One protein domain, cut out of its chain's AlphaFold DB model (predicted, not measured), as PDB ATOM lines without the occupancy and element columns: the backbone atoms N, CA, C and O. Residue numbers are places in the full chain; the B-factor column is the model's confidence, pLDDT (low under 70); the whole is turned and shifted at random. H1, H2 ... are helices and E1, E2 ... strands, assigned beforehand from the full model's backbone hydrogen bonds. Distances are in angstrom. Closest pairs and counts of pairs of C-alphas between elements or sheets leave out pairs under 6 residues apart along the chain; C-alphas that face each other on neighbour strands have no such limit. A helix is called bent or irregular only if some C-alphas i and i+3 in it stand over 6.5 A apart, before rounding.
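What this domain is: This is residues 93 to 164 and 174 to 239 of the 337 residues of the protein "Hypothetical protein" of Ditylum brightwellii (UniProt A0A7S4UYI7). A twisted sheet of five strands, with the long strands E2, E3 and E4 in it, has helix H2 packed along one face and the short helix H1 on the opposite face, nearer the E1 and E5 side. The hairpin of E2 and E3 reaches out to one end of the long axis, and the tail after H2 folds back to pair briefly with E2. The printed part has 138 residues, with two named helices and five named strands in the order E1 H1 E2 E3 E4 E5 H2; the sheet's order is E1 E5 E4 E3 E2, all antiparallel, and the class is mixed, helices and strands. The whole is compact, with a radius of gyration of the C-alphas of 14.9 A, and spans 54 by 36 by 28 A, only just elongated.

Where its parts are: In the sheet, E3 is residues 148 to 159, 35.3 A long, and E2 is residues 129 to 143, 34.3 A long, bending by 83 degrees at residue 133. E4, residues 177 to 186, is 30.5 A long; E5, residues 192 to 196, is 13.7 A; E1, residues 93 to 96, is 10.6 A and begins at C-alpha 93 (203.720, 238.096, 182.821). H2, residues 203 to 218, is 21.8 A long and ends at C-alpha 218 (223.506, 231.185, 172.276). H1, residues 116 to 126, is 7.9 A long and irregular: C-alphas 121 and 124 are 9.2 A apart.

How they stand to each other: E2 and E3 form a hairpin, with N 139 and O 152 at 2.8 A, within hydrogen-bond range. Between E3 and E4, N 153 and O 183 are at 2.8 A; between E4 and E5, also a hairpin, N 182 and O 194 are at 2.9 A; between E5 and the edge strand E1, N 195 and O 93 are at 2.9 A. The sheet and its helices make three layers, helices on both faces of a sheet. H2 is on one face at a height over the sheet of 8.9 A, over E3 and along the strands, at 6 degrees to E3 on the local plane; the closest C-alphas of H2 and E3 are Ala 206 and Val 156, 6.7 A. H1 is on the opposite face; its closest C-alpha pair with E1 is Val 121 and Ala 95, 6.0 A. H1 and H2 are apart. In H2 every O i to N i+4 pair is within hydrogen-bond range; in H1 3 of 7 are, and 3 of 8 O i to N i+3 pairs. Residues 237 to 238 pair antiparallel with residues 139 to 140 of E2.

The domain as a whole: The C-alphas farthest apart are those of Ser 145 and Lys 164, 54.0 A. Residues 165 to 173 are not printed, and C-alphas 164 and 174 are 12.9 A apart across this cut. The link from E1 to H1, residues 97 to 115, is long. Mean pLDDT of the printed part is 90.0; it is under 70 at residues 105 to 111, 162 to 164 and 174.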
ATOM      1  N   LYS A  93     203.712 237.933 181.364       88.81
ATOM      2  CA  LYS A  93     203.720 238.096 182.821       88.81
ATOM      3  C   LYS A  93     205.148 237.916 183.324       88.81
ATOM      4  O   LYS A  93     205.770 236.901 183.025       88.81
ATOM      5  N   LYS A  94     205.656 238.880 184.093       88.81
ATOM      6  CA  LYS A  94     207.014 238.863 184.655       88.81
ATOM      7  C   LYS A  94     206.950 238.887 186.181       88.81
ATOM      8  O   LYS A  94     206.213 239.700 186.728       88.81
ATOM      9  N   ALA A  95     207.762 238.063 186.842       88.81
ATOM     10  CA  ALA A  95     207.885 238.040 188.301       88.81
ATOM     11  C   ALA A  95     209.356 238.040 188.756       88.81
ATOM     12  O   ALA A  95     210.277 237.705 188.002       88.81
ATOM     13  N   SER A  96     209.577 238.472 190.000       85.69
ATOM     14  CA  SER A  96     210.877 238.452 190.678       85.69
ATOM     15  C   SER A  96     210.916 237.281 191.652       85.69
ATOM     16  O   SER A  96     209.997 237.131 192.442       85.69
ATOM     17  N   LEU A  97     212.008 236.519 191.668       87.12
ATOM     18  CA  LEU A  97     212.141 235.278 192.440       87.12
ATOM     19  C   LEU A  97     213.135 235.439 193.603       87.12
ATOM     20  O   LEU A  97     214.025 234.620 193.797       87.12
ATOM     21  N   LYS A  98     213.034 236.543 194.359       78.00
ATOM     22  CA  LYS A  98     214.024 236.893 195.404       78.00
ATOM     23  C   LYS A  98     214.053 235.912 196.582       78.00
ATOM     24  O   LYS A  98     215.092 235.790 197.214       78.00
ATOM     25  N   SER A  99     212.933 235.258 196.874       75.81
ATOM     26  CA  SER A  99     212.780 234.283 197.962       75.81
ATOM     27  C   SER A  99     212.887 232.830 197.498       75.81
ATOM     28  O   SER A  99     212.744 231.925 198.312       75.81
ATOM     29  N   HIS A 100     213.102 232.598 196.204       78.56
ATOM     30  CA  HIS A 100     213.202 231.253 195.646       78.56
ATOM     31  C   HIS A 100     214.650 230.795 195.594       78.56
ATOM     32  O   HIS A 100     215.542 231.580 195.251       78.56
ATOM     33  N   SER A 101     214.862 229.509 195.867       79.56
ATOM     34  CA  SER A 101     216.125 228.826 195.584       79.56
ATOM     35  C   SER A 101     216.458 228.939 194.099       79.56
ATOM     36  O   SER A 101     215.553 229.136 193.271       79.56
ATOM     37  N   ALA A 102     217.740 228.862 193.737       79.12
ATOM     38  CA  ALA A 102     218.084 228.805 192.324       79.12
ATOM     39  C   ALA A 102     217.483 227.530 191.700       79.12
ATOM     40  O   ALA A 102     217.025 226.630 192.411       79.12
ATOM     41  N   PRO A 103     217.326 227.512 190.371       77.44
ATOM     42  CA  PRO A 103     216.746 226.356 189.722       77.44
ATOM     43  C   PRO A 103     217.653 225.149 189.931       77.44
ATOM     44  O   PRO A 103     218.851 225.221 189.657       77.44
ATOM     45  N   ASP A 104     217.045 224.056 190.370       70.81
ATOM     46  CA  ASP A 104     217.713 222.768 190.453       70.81
ATOM     47  C   ASP A 104     218.236 222.376 189.061       70.81
ATOM     48  O   ASP A 104     217.531 222.541 188.052       70.81
ATOM     49  N   LEU A 105     219.494 221.929 188.993       61.62
ATOM     50  CA  LEU A 105     220.105 221.445 187.759       61.62
ATOM     51  C   LEU A 105     219.913 219.947 187.568       61.62
ATOM     52  O   LEU A 105     220.296 219.463 186.512       61.62
ATOM     53  N   GLU A 106     219.290 219.213 188.487       62.72
ATOM     54  CA  GLU A 106     218.942 217.821 188.223       62.72
ATOM     55  C   GLU A 106     217.951 217.758 187.044       62.72
ATOM     56  O   GLU A 106     216.844 218.300 187.081       62.72
ATOM     57  N   ASP A 107     218.400 217.208 185.913       54.22
ATOM     58  CA  ASP A 107     217.518 216.710 184.860       54.22
ATOM     59  C   ASP A 107     217.250 215.252 185.238       54.22
ATOM     60  O   ASP A 107     218.108 214.386 185.072       54.22
ATOM     61  N   GLN A 108     216.085 214.961 185.814       49.56
ATOM     62  CA  GLN A 108     215.672 213.566 185.896       49.56
ATOM     63  C   GLN A 108     215.412 213.123 184.456       49.56
ATOM     64  O   GLN A 108     214.467 213.599 183.835       49.56
ATOM     65  N   GLU A 109     216.261 212.250 183.906       48.88
ATOM     66  CA  GLU A 109     216.129 211.729 182.533       48.88
ATOM     67  C   GLU A 109     214.736 211.124 182.247       48.88
ATOM     68  O   GLU A 109     214.364 210.970 181.087       48.88
ATOM     69  N   GLU A 110     213.937 210.848 183.285       46.75
ATOM     70  CA  GLU A 110     212.581 210.302 183.184       46.75
ATOM     71  C   GLU A 110     211.448 211.320 183.441       46.75
ATOM     72  O   GLU A 110     210.304 211.051 183.078       46.75
ATOM     73  N   GLU A 111     211.724 212.517 183.979       53.31
ATOM     74  CA  GLU A 111     210.702 213.550 184.214       53.31
ATOM     75  C   GLU A 111     211.234 214.946 183.856       53.31
ATOM     76  O   GLU A 111     211.959 215.592 184.610       53.31
ATOM     77  N   MET A 112     210.819 215.460 182.693       78.19
ATOM     78  CA  MET A 112     210.985 216.872 182.342       78.19
ATOM     79  C   MET A 112     210.109 217.730 183.266       78.19
ATOM     80  O   MET A 112     208.961 218.060 182.951       78.19
ATOM     81  N   THR A 113     210.640 218.074 184.437       88.75
ATOM     82  CA  THR A 113     209.900 218.810 185.460       88.75
ATOM     83  C   THR A 113     209.714 220.274 185.078       88.75
ATOM     84  O   THR A 113     210.629 220.953 184.599       88.75
ATOM     85  N   VAL A 114     208.518 220.787 185.342       93.31
ATOM     86  CA  VAL A 114     208.198 222.210 185.206       93.31
ATOM     87  C   VAL A 114     209.005 223.007 186.232       93.31
ATOM     88  O   VAL A 114     209.009 222.668 187.413       93.31
ATOM     89  N   ASP A 115     209.670 224.081 185.799       93.62
ATOM     90  CA  ASP A 115     210.441 224.938 186.707       93.62
ATOM     91  C   ASP A 115     209.535 225.520 187.806       93.62
ATOM     92  O   ASP A 115     208.475 226.099 187.535       93.62
ATOM     93  N   SER A 116     209.978 225.397 189.059       92.06
ATOM     94  CA  SER A 116     209.241 225.844 190.247       92.06
ATOM     95  C   SER A 116     208.885 227.334 190.217       92.06
ATOM     96  O   SER A 116     207.850 227.743 190.748       92.06
ATOM     97  N   GLY A 117     209.680 228.151 189.519       92.75
ATOM     98  CA  GLY A 117     209.436 229.577 189.334       92.75
ATOM     99  C   GLY A 117     208.191 229.901 188.502       92.75
ATOM    100  O   GLY A 117     207.788 231.065 188.458       92.75
ATOM    101  N   LEU A 118     207.562 228.918 187.844       95.25
ATOM    102  CA  LEU A 118     206.287 229.118 187.156       95.25
ATOM    103  C   LEU A 118     205.143 229.401 188.134       95.25
ATOM    104  O   LEU A 118     204.269 230.211 187.818       95.25
ATOM    105  N   ALA A 119     205.155 228.779 189.318       94.62
ATOM    106  CA  ALA A 119     204.087 228.935 190.305       94.62
ATOM    107  C   ALA A 119     203.937 230.393 190.781       94.62
ATOM    108  O   ALA A 119     202.830 230.852 191.048       94.62
ATOM    109  N   GLU A 120     205.034 231.151 190.772       93.56
ATOM    110  CA  GLU A 120     205.063 232.579 191.114       93.56
ATOM    111  C   GLU A 120     204.398 233.477 190.070       93.56
ATOM    112  O   GLU A 120     203.987 234.599 190.362       93.56
ATOM    113  N   VAL A 121     204.303 233.003 188.830       93.62
ATOM    114  CA  VAL A 121     203.670 233.745 187.738       93.62
ATOM    115  C   VAL A 121     202.227 233.294 187.539       93.62
ATOM    116  O   VAL A 121     201.352 234.107 187.220       93.62
ATOM    117  N   ASP A 122     201.983 231.991 187.677       95.31
ATOM    118  CA  ASP A 122     200.683 231.368 187.461       95.31
ATOM    119  C   ASP A 122     200.605 229.989 188.156       95.31
ATOM    120  O   ASP A 122     200.748 228.944 187.520       95.31
ATOM    121  N   ALA A 123     200.360 229.977 189.473       94.38
ATOM    122  CA  ALA A 123     200.240 228.757 190.290       94.38
ATOM    123  C   ALA A 123     199.171 227.770 189.785       94.38
ATOM    124  O   ALA A 123     199.311 226.549 189.874       94.38
ATOM    125  N   ALA A 124     198.082 228.292 189.216       93.94
ATOM    126  CA  ALA A 124     197.058 227.444 188.627       93.94
ATOM    127  C   ALA A 124     197.592 226.727 187.380       93.94
ATOM    128  O   ALA A 124     197.232 225.575 187.137       93.94
ATOM    129  N   LEU A 125     198.393 227.406 186.551       94.25
ATOM    130  CA  LEU A 125     199.025 226.810 185.373       94.25
ATOM    131  C   LEU A 125     200.090 225.790 185.767       94.25
ATOM    132  O   LEU A 125     200.087 224.699 185.206       94.25
ATOM    133  N   SER A 126     200.939 226.098 186.751       94.62
ATOM    134  CA  SER A 126     202.060 225.230 187.134       94.62
ATOM    135  C   SER A 126     201.653 223.829 187.580       94.62
ATOM    136  O   SER A 126     202.404 222.891 187.366       94.62
ATOM    137  N   SER A 127     200.456 223.669 188.145       92.94
ATOM    138  CA  SER A 127     199.942 222.370 188.604       92.94
ATOM    139  C   SER A 127     199.398 221.455 187.499       92.94
ATOM    140  O   SER A 127     199.007 220.328 187.793       92.94
ATOM    141  N   ARG A 128     199.309 221.921 186.247       93.00
ATOM    142  CA  ARG A 128     198.640 221.169 185.167       93.00
ATOM    143  C   ARG A 128     199.383 221.121 183.839       93.00
ATOM    144  O   ARG A 128     198.972 220.369 182.959       93.00
ATOM    145  N   VAL A 129     200.394 221.968 183.654       95.44
ATOM    146  CA  VAL A 129     201.209 221.926 182.440       95.44
ATOM    147  C   VAL A 129     202.267 220.844 182.535       95.44
ATOM    148  O   VAL A 129     202.719 220.497 183.621       95.44
ATOM    149  N   VAL A 130     202.703 220.378 181.374       94.75
ATOM    150  CA  VAL A 130     203.910 219.565 181.223       94.75
ATOM    151  C   VAL A 130     204.920 220.316 180.366       94.75
ATOM    152  O   VAL A 130     204.547 221.173 179.557       94.75
ATOM    153  N   VAL A 131     206.206 220.024 180.544       94.88
ATOM    154  CA  VAL A 131     207.251 220.545 179.660       94.88
ATOM    155  C   VAL A 131     207.171 219.819 178.317       94.88
ATOM    156  O   VAL A 131     206.926 218.618 178.249       94.88
ATOM    157  N   HIS A 132     207.353 220.565 177.235       94.81
ATOM    158  CA  HIS A 132     207.402 220.019 175.889       94.81
ATOM    159  C   HIS A 132     208.638 219.133 175.694       94.81
ATOM    160  O   HIS A 132     209.758 219.573 175.969       94.81
ATOM    161  N   GLU A 133     208.440 217.949 175.107       91.62
ATOM    162  CA  GLU A 133     209.446 216.882 174.990       91.62
ATOM    163  C   GLU A 133     210.796 217.359 174.446       91.62
ATOM    164  O   GLU A 133     211.856 217.044 174.971       91.62
ATOM    165  N   THR A 134     210.761 218.187 173.408       93.25
ATOM    166  CA  THR A 134     211.974 218.615 172.702       93.25
ATOM    167  C   THR A 134     212.277 220.102 172.831       93.25
ATOM    168  O   THR A 134     213.286 220.544 172.302       93.25
ATOM    169  N   LEU A 135     211.443 220.911 173.494       95.88
ATOM    170  CA  LEU A 135     211.563 222.380 173.458       95.88
ATOM    171  C   LEU A 135     211.860 222.955 174.840       95.88
ATOM    172  O   LEU A 135     211.104 223.750 175.404       95.88
ATOM    173  N   HIS A 136     212.999 222.540 175.376       95.19
ATOM    174  CA  HIS A 136     213.506 222.966 176.668       95.19
ATOM    175  C   HIS A 136     215.037 223.060 176.624       95.19
ATOM    176  O   HIS A 136     215.702 222.310 175.911       95.19
ATOM    177  N   ALA A 137     215.608 224.031 177.336       95.75
ATOM    178  CA  ALA A 137     217.051 224.242 177.372       95.75
ATOM    179  C   ALA A 137     217.493 224.917 178.672       95.75
ATOM    180  O   ALA A 137     216.869 225.878 179.135       95.75
ATOM    181  N   ARG A 138     218.634 224.465 179.197       94.56
ATOM    182  CA  ARG A 138     219.371 225.109 180.286       94.56
ATOM    183  C   ARG A 138     220.675 225.673 179.749       94.56
ATOM    184  O   ARG A 138     221.411 225.003 179.023       94.56
ATOM    185  N   LEU A 139     220.936 226.931 180.074       97.00
ATOM    186  CA  LEU A 139     222.048 227.682 179.524       97.00
ATOM    187  C   LEU A 139     222.886 228.328 180.627       97.00
ATOM    188  O   LEU A 139     222.326 228.868 181.584       97.00
ATOM    189  N   ALA A 140     224.205 228.389 180.438       96.88
ATOM    190  CA  ALA A 140     225.121 229.117 181.320       96.88
ATOM    191  C   ALA A 140     225.950 230.156 180.559       96.88
ATOM    192  O   ALA A 140     226.375 229.934 179.431       96.88
ATOM    193  N   LEU A 141     226.213 231.299 181.188       96.69
ATOM    194  CA  LEU A 141     227.171 232.294 180.717       96.69
ATOM    195  C   LEU A 141     228.148 232.599 181.848       96.69
ATOM    196  O   LEU A 141     227.816 233.324 182.789       96.69
ATOM    197  N   VAL A 142     229.354 232.058 181.708       95.19
ATOM    198  CA  VAL A 142     230.445 232.210 182.665       95.19
ATOM    199  C   VAL A 142     231.502 233.141 182.072       95.19
ATOM    200  O   VAL A 142     232.040 232.894 180.996       95.19
ATOM    201  N   ASP A 143     231.791 234.236 182.770       92.44
ATOM    202  CA  ASP A 143     232.836 235.201 182.435       92.44
ATOM    203  C   ASP A 143     233.690 235.450 183.682       92.44
ATOM    204  O   ASP A 143     233.329 236.226 184.577       92.44
ATOM    205  N   HIS A 144     234.836 234.764 183.737       88.75
ATOM    206  CA  HIS A 144     235.775 234.834 184.858       88.75
ATOM    207  C   HIS A 144     236.355 236.232 185.047       88.75
ATOM    208  O   HIS A 144     236.537 236.658 186.185       88.75
ATOM    209  N   SER A 145     236.578 236.969 183.956       88.00
ATOM    210  CA  SER A 145     237.149 238.319 184.003       88.00
ATOM    211  C   SER A 145     236.218 239.333 184.668       88.00
ATOM    212  O   SER A 145     236.673 240.328 185.224       88.00
ATOM    213  N   LYS A 146     234.907 239.066 184.639       88.44
ATOM    214  CA  LYS A 146     233.878 239.945 185.204       88.44
ATOM    215  C   LYS A 146     233.253 239.415 186.487       88.44
ATOM    216  O   LYS A 146     232.283 240.017 186.945       88.44
ATOM    217  N   ASN A 147     233.742 238.296 187.037       87.19
ATOM    218  CA  ASN A 147     233.092 237.613 188.165       87.19
ATOM    219  C   ASN A 147     231.575 237.443 187.900       87.19
ATOM    220  O   ASN A 147     230.710 237.821 188.700       87.19
ATOM    221  N   SER A 148     231.247 236.993 186.684       90.06
ATOM    222  CA  SER A 148     229.872 236.864 186.212       90.06
ATOM    223  C   SER A 148     229.585 235.414 185.873       90.06
ATOM    224  O   SER A 148     230.179 234.858 184.959       90.06
ATOM    225  N   ASP A 149     228.600 234.850 186.554       95.12
ATOM    226  CA  ASP A 149     228.044 233.534 186.271       95.12
ATOM    227  C   ASP A 149     226.526 233.677 186.267       95.12
ATOM    228  O   ASP A 149     225.922 234.137 187.244       95.12
ATOM    229  N   LYS A 150     225.929 233.424 185.107       95.62
ATOM    230  CA  LYS A 150     224.502 233.614 184.867       95.62
ATOM    231  C   LYS A 150     223.917 232.356 184.276       95.62
ATOM    232  O   LYS A 150     224.530 231.746 183.403       95.62
ATOM    233  N   TYR A 151     222.688 232.065 184.661       96.19
ATOM    234  CA  TYR A 151     221.911 230.989 184.073       96.19
ATOM    235  C   TYR A 151     220.730 231.547 183.274       96.19
ATOM    236  O   TYR A 151     220.267 232.674 183.497       96.19
ATOM    237  N   TYR A 152     220.249 230.748 182.326       97.44
ATOM    238  CA  TYR A 152     219.017 231.006 181.594       97.44
ATOM    239  C   TYR A 152     218.311 229.681 181.295       97.44
ATOM    240  O   TYR A 152     218.898 228.791 180.688       97.44
ATOM    241  N   ILE A 153     217.051 229.571 181.694       96.38
ATOM    242  CA  ILE A 153     216.185 228.416 181.463       96.38
ATOM    243  C   ILE A 153     215.113 228.819 180.466       96.38
ATOM    244  O   ILE A 153     214.560 229.920 180.553       96.38
ATOM    245  N   LEU A 154     214.843 227.934 179.512       97.44
ATOM    246  CA  LEU A 154     213.754 228.036 178.553       97.44
ATOM    247  C   LEU A 154     212.954 226.737 178.600       97.44
ATOM    248  O   LEU A 154     213.534 225.666 178.446       97.44
ATOM    249  N   GLN A 155     211.639 226.833 178.763       97.50
ATOM    250  CA  GLN A 155     210.728 225.692 178.701       97.50
ATOM    251  C   GLN A 155     209.492 226.086 177.896       97.50
ATOM    252  O   GLN A 155     208.790 227.035 178.254       97.50
ATOM    253  N   VAL A 156     209.212 225.372 176.809       97.50
ATOM    254  CA  VAL A 156     207.867 225.381 176.227       97.50
ATOM    255  C   VAL A 156     206.987 224.489 177.092       97.50
ATOM    256  O   VAL A 156     207.374 223.374 177.430       97.50
ATOM    257  N   LEU A 157     205.821 224.997 177.476       97.06
ATOM    258  CA  LEU A 157     204.870 224.319 178.352       97.06
ATOM    259  C   LEU A 157     203.590 224.014 177.579       97.06
ATOM    260  O   LEU A 157     203.105 224.871 176.833       97.06
ATOM    261  N   VAL A 158     203.033 222.827 177.799       95.38
ATOM    262  CA  VAL A 158     201.814 222.336 177.149       95.38
ATOM    263  C   VAL A 158     200.712 222.190 178.197       95.38
ATOM    264  O   VAL A 158     200.859 221.444 179.162       95.38
ATOM    265  N   ASP A 159     199.602 222.907 178.014       93.81
ATOM    266  CA  ASP A 159     198.393 222.777 178.832       93.81
ATOM    267  C   ASP A 159     197.363 221.907 178.096       93.81
ATOM    268  O   ASP A 159     196.793 222.309 177.077       93.81
ATOM    269  N   GLY A 160     197.118 220.708 178.634       83.56
ATOM    270  CA  GLY A 160     196.163 219.729 178.104       83.56
ATOM    271  C   GLY A 160     194.687 220.098 178.292       83.56
ATOM    272  O   GLY A 160     193.795 219.381 177.825       83.56
ATOM    273  N   LYS A 161     194.383 221.190 179.003       74.62
ATOM    274  CA  LYS A 161     193.006 221.548 179.341       74.62
ATOM    275  C   LYS A 161     192.257 222.085 178.118       74.62
ATOM    276  O   LYS A 161     192.393 223.249 177.745       74.62
ATOM    277  N   LYS A 162     191.359 221.268 177.553       60.41
ATOM    278  CA  LYS A 162     190.431 221.686 176.485       60.41
ATOM    279  C   LYS A 162     189.624 222.915 176.922       60.41
ATOM    280  O   LYS A 162     188.745 222.826 177.784       60.41
ATOM    281  N   LYS A 163     189.871 224.076 176.311       58.69
ATOM    282  CA  LYS A 163     189.019 225.257 176.509       58.69
ATOM    283  C   LYS A 163     187.674 225.058 175.814       58.69
ATOM    284  O   LYS A 163     187.619 224.753 174.624       58.69
ATOM    285  N   LYS A 164     186.574 225.321 176.533       52.34
ATOM    286  CA  LYS A 164     185.276 225.587 175.895       52.34
ATOM    287  C   LYS A 164     185.460 226.809 174.995       52.34
ATOM    288  O   LYS A 164     185.769 227.893 175.490       52.34
ATOM    289  N   THR A 174     194.522 222.176 167.788       63.53
ATOM    290  CA  THR A 174     194.804 220.937 168.529       63.53
ATOM    291  C   THR A 174     194.065 220.854 169.867       63.53
ATOM    292  O   THR A 174     194.058 219.804 170.500       63.53
ATOM    293  N   GLY A 175     193.428 221.942 170.319       74.06
ATOM    294  CA  GLY A 175     192.798 222.024 171.641       74.06
ATOM    295  C   GLY A 175     193.778 222.175 172.812       74.06
ATOM    296  O   GLY A 175     193.321 222.210 173.954       74.06
ATOM    297  N   LEU A 176     195.080 222.288 172.529       86.25
ATOM    298  CA  LEU A 176     196.153 222.519 173.497       86.25
ATOM    299  C   LEU A 176     196.570 223.992 173.499       86.25
ATOM    300  O   LEU A 176     196.668 224.611 172.433       86.25
ATOM    301  N   ASP A 177     196.853 224.528 174.684       91.88
ATOM    302  CA  ASP A 177     197.472 225.843 174.843       91.88
ATOM    303  C   ASP A 177     198.975 225.678 175.096       91.88
ATOM    304  O   ASP A 177     199.396 224.858 175.911       91.88
ATOM    305  N   TYR A 178     199.778 226.488 174.408       95.00
ATOM    306  CA  TYR A 178     201.233 226.468 174.530       95.00
ATOM    307  C   TYR A 178     201.724 227.772 175.140       95.00
ATOM    308  O   TYR A 178     201.227 228.856 174.807       95.00
ATOM    309  N   TYR A 179     202.732 227.663 175.996       97.00
ATOM    310  CA  TYR A 179     203.374 228.781 176.675       97.00
ATOM    311  C   TYR A 179     204.891 228.667 176.553       97.00
ATOM    312  O   TYR A 179     205.423 227.582 176.349       97.00
ATOM    313  N   LEU A 180     205.592 229.786 176.701       98.00
ATOM    314  CA  LEU A 180     207.044 229.833 176.809       98.00
ATOM    315  C   LEU A 180     207.385 230.430 178.166       98.00
ATOM    316  O   LEU A 180     207.171 231.621 178.406       98.00
ATOM    317  N   PHE A 181     207.906 229.589 179.048       98.19
ATOM    318  CA  PHE A 181     208.447 230.001 180.327       98.19
ATOM    319  C   PHE A 181     209.953 230.207 180.221       98.19
ATOM    320  O   PHE A 181     210.676 229.457 179.563       98.19
ATOM    321  N   THR A 182     210.424 231.264 180.869       98.12
ATOM    322  CA  THR A 182     211.841 231.607 180.930       98.12
ATOM    323  C   THR A 182     212.210 232.035 182.333       98.12
ATOM    324  O   THR A 182     211.457 232.774 182.967       98.12
ATOM    325  N   ARG A 183     213.393 231.632 182.795       96.94
ATOM    326  CA  ARG A 183     213.952 232.043 184.086       96.94
ATOM    327  C   ARG A 183     215.426 232.382 183.935       96.94
ATOM    328  O   ARG A 183     216.139 231.702 183.209       96.94
ATOM    329  N   TRP A 184     215.896 233.446 184.574       97.38
ATOM    330  CA  TRP A 184     217.293 233.867 184.481       97.38
ATOM    331  C   TRP A 184     217.755 234.601 185.730       97.38
ATOM    332  O   TRP A 184     216.987 235.314 186.373       97.38
ATOM    333  N   GLY A 185     219.042 234.503 186.032       95.12
ATOM    334  CA  GLY A 185     219.608 235.116 187.225       95.12
ATOM    335  C   GLY A 185     221.116 234.961 187.293       95.12
ATOM    336  O   GLY A 185     221.757 234.536 186.329       95.12
ATOM    337  N   ARG A 186     221.680 235.342 188.442       93.00
ATOM    338  CA  ARG A 186     223.035 234.930 188.818       93.00
ATOM    339  C   ARG A 186     222.959 233.519 189.392       93.00
ATOM    340  O   ARG A 186     221.997 233.213 190.091       93.00
ATOM    341  N   THR A 187     223.951 232.689 189.118       92.38
ATOM    342  CA  THR A 187     224.050 231.342 189.702       92.38
ATOM    343  C   THR A 187     224.058 231.418 191.240       92.38
ATOM    344  O   THR A 187     224.681 232.325 191.806       92.38
ATOM    345  N   GLY A 188     223.299 230.540 191.910       88.81
ATOM    346  CA  GLY A 188     222.997 230.618 193.351       88.81
ATOM    347  C   GLY A 188     221.835 231.546 193.748       88.81
ATOM    348  O   GLY A 188     221.586 231.755 194.931       88.81
ATOM    349  N   THR A 189     221.110 232.149 192.794       90.75
ATOM    350  CA  THR A 189     219.959 233.032 193.091       90.75
ATOM    351  C   THR A 189     218.694 232.581 192.380       90.75
ATOM    352  O   THR A 189     218.764 232.089 191.258       90.75
ATOM    353  N   GLY A 190     217.521 232.856 192.959       90.50
ATOM    354  CA  GLY A 190     216.248 232.541 192.310       90.50
ATOM    355  C   GLY A 190     215.966 233.326 191.020       90.50
ATOM    356  O   GLY A 190     215.239 232.832 190.152       90.50
ATOM    357  N   GLY A 191     216.561 234.514 190.861       94.50
ATOM    358  CA  GLY A 191     216.537 235.302 189.626       94.50
ATOM    359  C   GLY A 191     215.207 236.004 189.312       94.50
ATOM    360  O   GLY A 191     214.542 236.579 190.177       94.50
ATOM    361  N   GLN A 192     214.858 236.037 188.029       95.94
ATOM    362  CA  GLN A 192     213.610 236.564 187.475       95.94
ATOM    363  C   GLN A 192     213.026 235.543 186.510       95.94
ATOM    364  O   GLN A 192     213.773 234.803 185.872       95.94
ATOM    365  N   CYS A 193     211.709 235.554 186.347       97.12
ATOM    366  CA  CYS A 193     211.039 234.723 185.359       97.12
ATOM    367  C   CYS A 193     210.030 235.512 184.525       97.12
ATOM    368  O   CYS A 193     209.603 236.616 184.881       97.12
ATOM    369  N   ASN A 194     209.685 234.950 183.372       96.75
ATOM    370  CA  ASN A 194     208.687 235.481 182.462       96.75
ATOM    371  C   ASN A 194     207.937 234.337 181.780       96.75
ATOM    372  O   ASN A 194     208.558 233.401 181.277       96.75
ATOM    373  N   LEU A 195     206.613 234.461 181.747       97.75
ATOM    374  CA  LEU A 195     205.699 233.562 181.061       97.75
ATOM    375  C   LEU A 195     205.071 234.303 179.882       97.75
ATOM    376  O   LEU A 195     204.418 235.337 180.062       97.75
ATOM    377  N   GLU A 196     205.256 233.764 178.681       96.31
ATOM    378  CA  GLU A 196     204.606 234.239 177.463       96.31
ATOM    379  C   GLU A 196     203.573 233.218 176.997       96.31
ATOM    380  O   GLU A 196     203.842 232.020 176.948       96.31
ATOM    381  N   GLY A 197     202.385 233.703 176.652       92.81
ATOM    382  CA  GLY A 197     201.302 232.875 176.142       92.81
ATOM    383  C   GLY A 197     199.970 233.135 176.854       92.81
ATOM    384  O   GLY A 197     199.873 234.055 177.673       92.81
ATOM    385  N   PRO A 198     198.925 232.359 176.531       93.44
ATOM    386  CA  PRO A 198     198.942 231.265 175.553       93.44
ATOM    387  C   PRO A 198     199.218 231.770 174.125       93.44
ATOM    388  O   PRO A 198     198.773 232.858 173.747       93.44
ATOM    389  N   PHE A 199     199.978 231.013 173.331       89.81
ATOM    390  CA  PHE A 199     200.292 231.384 171.949       89.81
ATOM    391  C   PHE A 199     199.109 231.116 171.010       89.81
ATOM    392  O   PHE A 199     198.735 229.974 170.743       89.81
ATOM    393  N   VAL A 200     198.554 232.190 170.437       82.56
ATOM    394  CA  VAL A 200     197.609 232.092 169.314       82.56
ATOM    395  C   VAL A 200     198.369 231.523 168.120       82.56
ATOM    396  O   VAL A 200     199.307 232.165 167.658       82.56
ATOM    397  N   GLY A 201     197.992 230.338 167.641       81.12
ATOM    398  CA  GLY A 201     198.741 229.586 166.623       81.12
ATOM    399  C   GLY A 201     199.337 228.267 167.128       81.12
ATOM    400  O   GLY A 201     199.869 227.510 166.319       81.12
ATOM    401  N   GLY A 202     199.200 227.973 168.426       87.94
ATOM    402  CA  GLY A 202     199.604 226.700 169.019       87.94
ATOM    403  C   GLY A 202     201.120 226.508 169.044       87.94
ATOM    404  O   GLY A 202     201.879 227.471 169.187       87.94
ATOM    405  N   GLU A 203     201.541 225.257 168.888       92.31
ATOM    406  CA  GLU A 203     202.930 224.803 169.008       92.31
ATOM    407  C   GLU A 203     203.905 225.590 168.130       92.31
ATOM    408  O   GLU A 203     204.877 226.134 168.640       92.31
ATOM    409  N   ASN A 204     203.589 225.776 166.843       92.50
ATOM    410  CA  ASN A 204     204.468 226.449 165.877       92.50
ATOM    411  C   ASN A 204     204.891 227.860 166.324       92.50
ATOM    412  O   ASN A 204     206.000 228.321 166.048       92.50
ATOM    413  N   HIS A 205     203.996 228.591 166.992       92.06
ATOM    414  CA  HIS A 205     204.311 229.925 167.500       92.06
ATOM    415  C   HIS A 205     205.175 229.863 168.763       92.06
ATOM    416  O   HIS A 205     206.090 230.680 168.902       92.06
ATOM    417  N   ALA A 206     204.930 228.886 169.639       94.88
ATOM    418  CA  ALA A 206     205.761 228.644 170.812       94.88
ATOM    419  C   ALA A 206     207.177 228.191 170.411       94.88
ATOM    420  O   ALA A 206     208.152 228.765 170.892       94.88
ATOM    421  N   GLU A 207     207.300 227.263 169.457       96.69
ATOM    422  CA  GLU A 207     208.568 226.792 168.887       96.69
ATOM    423  C   GLU A 207     209.361 227.942 168.260       96.69
ATOM    424  O   GLU A 207     210.559 228.101 168.511       96.69
ATOM    425  N   LYS A 208     208.697 228.803 167.481       96.81
ATOM    426  CA  LYS A 208     209.335 229.987 166.899       96.81
ATOM    427  C   LYS A 208     209.816 230.955 167.979       96.81
ATOM    428  O   LYS A 208     210.919 231.496 167.866       96.81
ATOM    429  N   GLY A 209     209.010 231.191 169.016       96.56
ATOM    430  CA  GLY A 209     209.387 232.014 170.168       96.56
ATOM    431  C   GLY A 209     210.617 231.460 170.887       96.56
ATOM    432  O   GLY A 209     211.598 232.182 171.085       96.56
ATOM    433  N   PHE A 210     210.595 230.161 171.187       98.44
ATOM    434  CA  PHE A 210     211.687 229.423 171.811       98.44
ATOM    435  C   PHE A 210     212.967 229.484 170.970       98.44
ATOM    436  O   PHE A 210     213.994 229.957 171.453       98.44
ATOM    437  N   SER A 211     212.898 229.109 169.690       98.19
ATOM    438  CA  SER A 211     214.048 229.068 168.777       98.19
ATOM    439  C   SER A 211     214.690 230.443 168.593       98.19
ATOM    440  O   SER A 211     215.916 230.575 168.631       98.19
ATOM    441  N   ASN A 212     213.877 231.498 168.463       98.12
ATOM    442  CA  ASN A 212     214.373 232.872 168.372       98.12
ATOM    443  C   ASN A 212     215.093 233.303 169.653       98.12
ATOM    444  O   ASN A 212     216.151 233.941 169.590       98.12
ATOM    445  N   LEU A 213     214.526 232.978 170.816       98.19
ATOM    446  CA  LEU A 213     215.123 233.335 172.094       98.19
ATOM    447  C   LEU A 213     216.412 232.549 172.340       98.19
ATOM    448  O   LEU A 213     217.428 233.161 172.667       98.19
ATOM    449  N   PHE A 214     216.402 231.237 172.098       98.62
ATOM    450  CA  PHE A 214     217.581 230.382 172.167       98.62
ATOM    451  C   PHE A 214     218.704 230.945 171.292       98.62
ATOM    452  O   PHE A 214     219.766 231.297 171.807       98.62
ATOM    453  N   LYS A 215     218.441 231.181 169.998       98.50
ATOM    454  CA  LYS A 215     219.415 231.768 169.067       98.50
ATOM    455  C   LYS A 215     219.915 233.133 169.526       98.50
ATOM    456  O   LYS A 215     221.093 233.447 169.370       98.50
ATOM    457  N   SER A 216     219.061 233.967 170.111       98.19
ATOM    458  CA  SER A 216     219.483 235.261 170.660       98.19
ATOM    459  C   SER A 216     220.506 235.099 171.797       98.19
ATOM    460  O   SER A 216     221.502 235.839 171.849       98.19
ATOM    461  N   LYS A 217     220.307 234.106 172.678       98.31
ATOM    462  CA  LYS A 217     221.168 233.834 173.841       98.31
ATOM    463  C   LYS A 217     222.445 233.071 173.498       98.31
ATOM    464  O   LYS A 217     223.497 233.448 174.011       98.31
ATOM    465  N   THR A 218     222.378 232.076 172.619       98.44
ATOM    466  CA  THR A 218     223.506 231.185 172.276       98.44
ATOM    467  C   THR A 218     224.217 231.600 170.985       98.44
ATOM    468  O   THR A 218     225.394 231.321 170.773       98.44
ATOM    469  N   GLY A 219     223.519 232.315 170.101       98.12
ATOM    470  CA  GLY A 219     223.974 232.600 168.742       98.12
ATOM    471  C   GLY A 219     223.882 231.399 167.794       98.12
ATOM    472  O   GLY A 219     224.402 231.496 166.680       98.12
ATOM    473  N   VAL A 220     223.270 230.288 168.207       98.00
ATOM    474  CA  VAL A 220     223.143 229.041 167.434       98.00
ATOM    475  C   VAL A 220     221.664 228.769 167.157       98.00
ATOM    476  O   VAL A 220     220.819 229.018 168.009       98.00
ATOM    477  N   GLU A 221     221.341 228.301 165.952       98.12
ATOM    478  CA  GLU A 221     219.978 227.856 165.629       98.12
ATOM    479  C   GLU A 221     219.617 226.629 166.463       98.12
ATOM    480  O   GLU A 221     220.445 225.729 166.579       98.12
ATOM    481  N   TRP A 222     218.385 226.552 166.973       97.81
ATOM    482  CA  TRP A 222     217.942 225.405 167.774       97.81
ATOM    483  C   TRP A 222     218.155 224.065 167.052       97.81
ATOM    484  O   TRP A 222     218.781 223.164 167.598       97.81
ATOM    485  N   ALA A 223     217.777 223.983 165.773       96.44
ATOM    486  CA  ALA A 223     217.944 222.788 164.940       96.44
ATOM    487  C   ALA A 223     219.409 222.356 164.700       96.44
ATOM    488  O   ALA A 223     219.655 221.298 164.133       96.44
ATOM    489  N   LYS A 224     220.389 223.191 165.070       97.50
ATOM    490  CA  LYS A 224     221.830 222.907 164.956       97.50
ATOM    491  C   LYS A 224     222.523 222.897 166.319       97.50
ATOM    492  O   LYS A 224     223.751 222.861 166.378       97.50
ATOM    493  N   ALA A 225     221.760 223.038 167.399       96.88
ATOM    494  CA  ALA A 225     222.300 223.108 168.738       96.88
ATOM    495  C   ALA A 225     222.767 221.720 169.179       96.88
ATOM    496  O   ALA A 225     222.056 220.733 169.021       96.88
ATOM    497  N   VAL A 226     223.960 221.668 169.759       96.06
ATOM    498  CA  VAL A 226     224.519 220.466 170.375       96.06
ATOM    499  C   VAL A 226     224.781 220.808 171.835       96.06
ATOM    500  O   VAL A 226     225.387 221.848 172.120       96.06
ATOM    501  N   ARG A 227     224.271 219.979 172.751       94.94
ATOM    502  CA  ARG A 227     224.528 220.115 174.190       94.94
ATOM    503  C   ARG A 227     226.029 219.981 174.469       94.94
ATOM    504  O   ARG A 227     226.746 219.304 173.736       94.94
ATOM    505  N   GLY A 228     226.528 220.735 175.444       94.25
ATOM    506  CA  GLY A 228     227.941 220.736 175.830       94.25
ATOM    507  C   GLY A 228     228.912 221.301 174.781       94.25
ATOM    508  O   GLY A 228     230.128 221.283 174.998       94.25
ATOM    509  N   ALA A 229     228.429 221.817 173.645       95.81
ATOM    510  CA  ALA A 229     229.288 222.449 172.651       95.81
ATOM    511  C   ALA A 229     229.837 223.795 173.171       95.81
ATOM    512  O   ALA A 229     229.115 224.532 173.848       95.81
ATOM    513  N   PRO A 230     231.088 224.170 172.830       95.44
ATOM    514  CA  PRO A 230     231.660 225.439 173.265       95.44
ATOM    515  C   PRO A 230     230.784 226.644 172.872       95.44
ATOM    516  O   PRO A 230     230.342 226.735 171.720       95.44
ATOM    517  N   PRO A 231     230.547 227.600 173.788       96.50
ATOM    518  CA  PRO A 231     229.744 228.773 173.488       96.50
ATOM    519  C   PRO A 231     230.449 229.697 172.497       96.50
ATOM    520  O   PRO A 231     231.677 229.804 172.456       96.50
ATOM    521  N   LYS A 232     229.658 230.468 171.747       96.81
ATOM    522  CA  LYS A 232     230.189 231.631 171.025       96.81
ATOM    523  C   LYS A 232     230.648 232.697 172.021       96.81
ATOM    524  O   LYS A 232     230.072 232.844 173.098       96.81
ATOM    525  N   THR A 233     231.635 233.502 171.640       94.94
ATOM    526  CA  THR A 233     232.164 234.580 172.489       94.94
ATOM    527  C   THR A 233     231.051 235.491 173.016       94.94
ATOM    528  O   THR A 233     230.296 236.086 172.244       94.94
ATOM    529  N   GLY A 234     230.954 235.606 174.344       95.25
ATOM    530  CA  GLY A 234     229.953 236.437 175.024       95.25
ATOM    531  C   GLY A 234     228.511 235.926 174.919       95.25
ATOM    532  O   GLY A 234     227.575 236.691 175.170       95.25
ATOM    533  N   LYS A 235     228.313 234.667 174.521       97.69
ATOM    534  CA  LYS A 235     227.011 234.000 174.431       97.69
ATOM    535  C   LYS A 235     226.910 232.872 175.443       97.69
ATOM    536  O   LYS A 235     227.909 232.412 175.981       97.69
ATOM    537  N   TYR A 236     225.676 232.472 175.711       98.12
ATOM    538  CA  TYR A 236     225.408 231.367 176.609       98.12
ATOM    539  C   TYR A 236     225.802 230.034 175.961       98.12
ATOM    540  O   TYR A 236     225.582 229.826 174.766       98.12
ATOM    541  N   GLU A 237     226.346 229.143 176.777       97.25
ATOM    542  CA  GLU A 237     226.568 227.732 176.492       97.25
ATOM    543  C   GLU A 237     225.272 226.951 176.693       97.25
ATOM    544  O   GLU A 237     224.550 227.209 177.656       97.25
ATOM    545  N   TYR A 238     224.982 226.014 175.790       97.19
ATOM    546  CA  TYR A 238     223.905 225.044 175.968       97.19
ATOM    547  C   TYR A 238     224.456 223.848 176.735       97.19
ATOM    548  O   TYR A 238     225.346 223.160 176.241       97.19
ATOM    549  N   LEU A 239     223.976 223.661 177.959       94.75
ATOM    550  CA  LEU A 239     224.548 222.711 178.902       94.75
ATOM    551  C   LEU A 239     224.238 221.254 178.535       94.75
ATOM    552  O   LEU A 239     223.244 220.969 177.867       94.75
TER     553      LEU A 239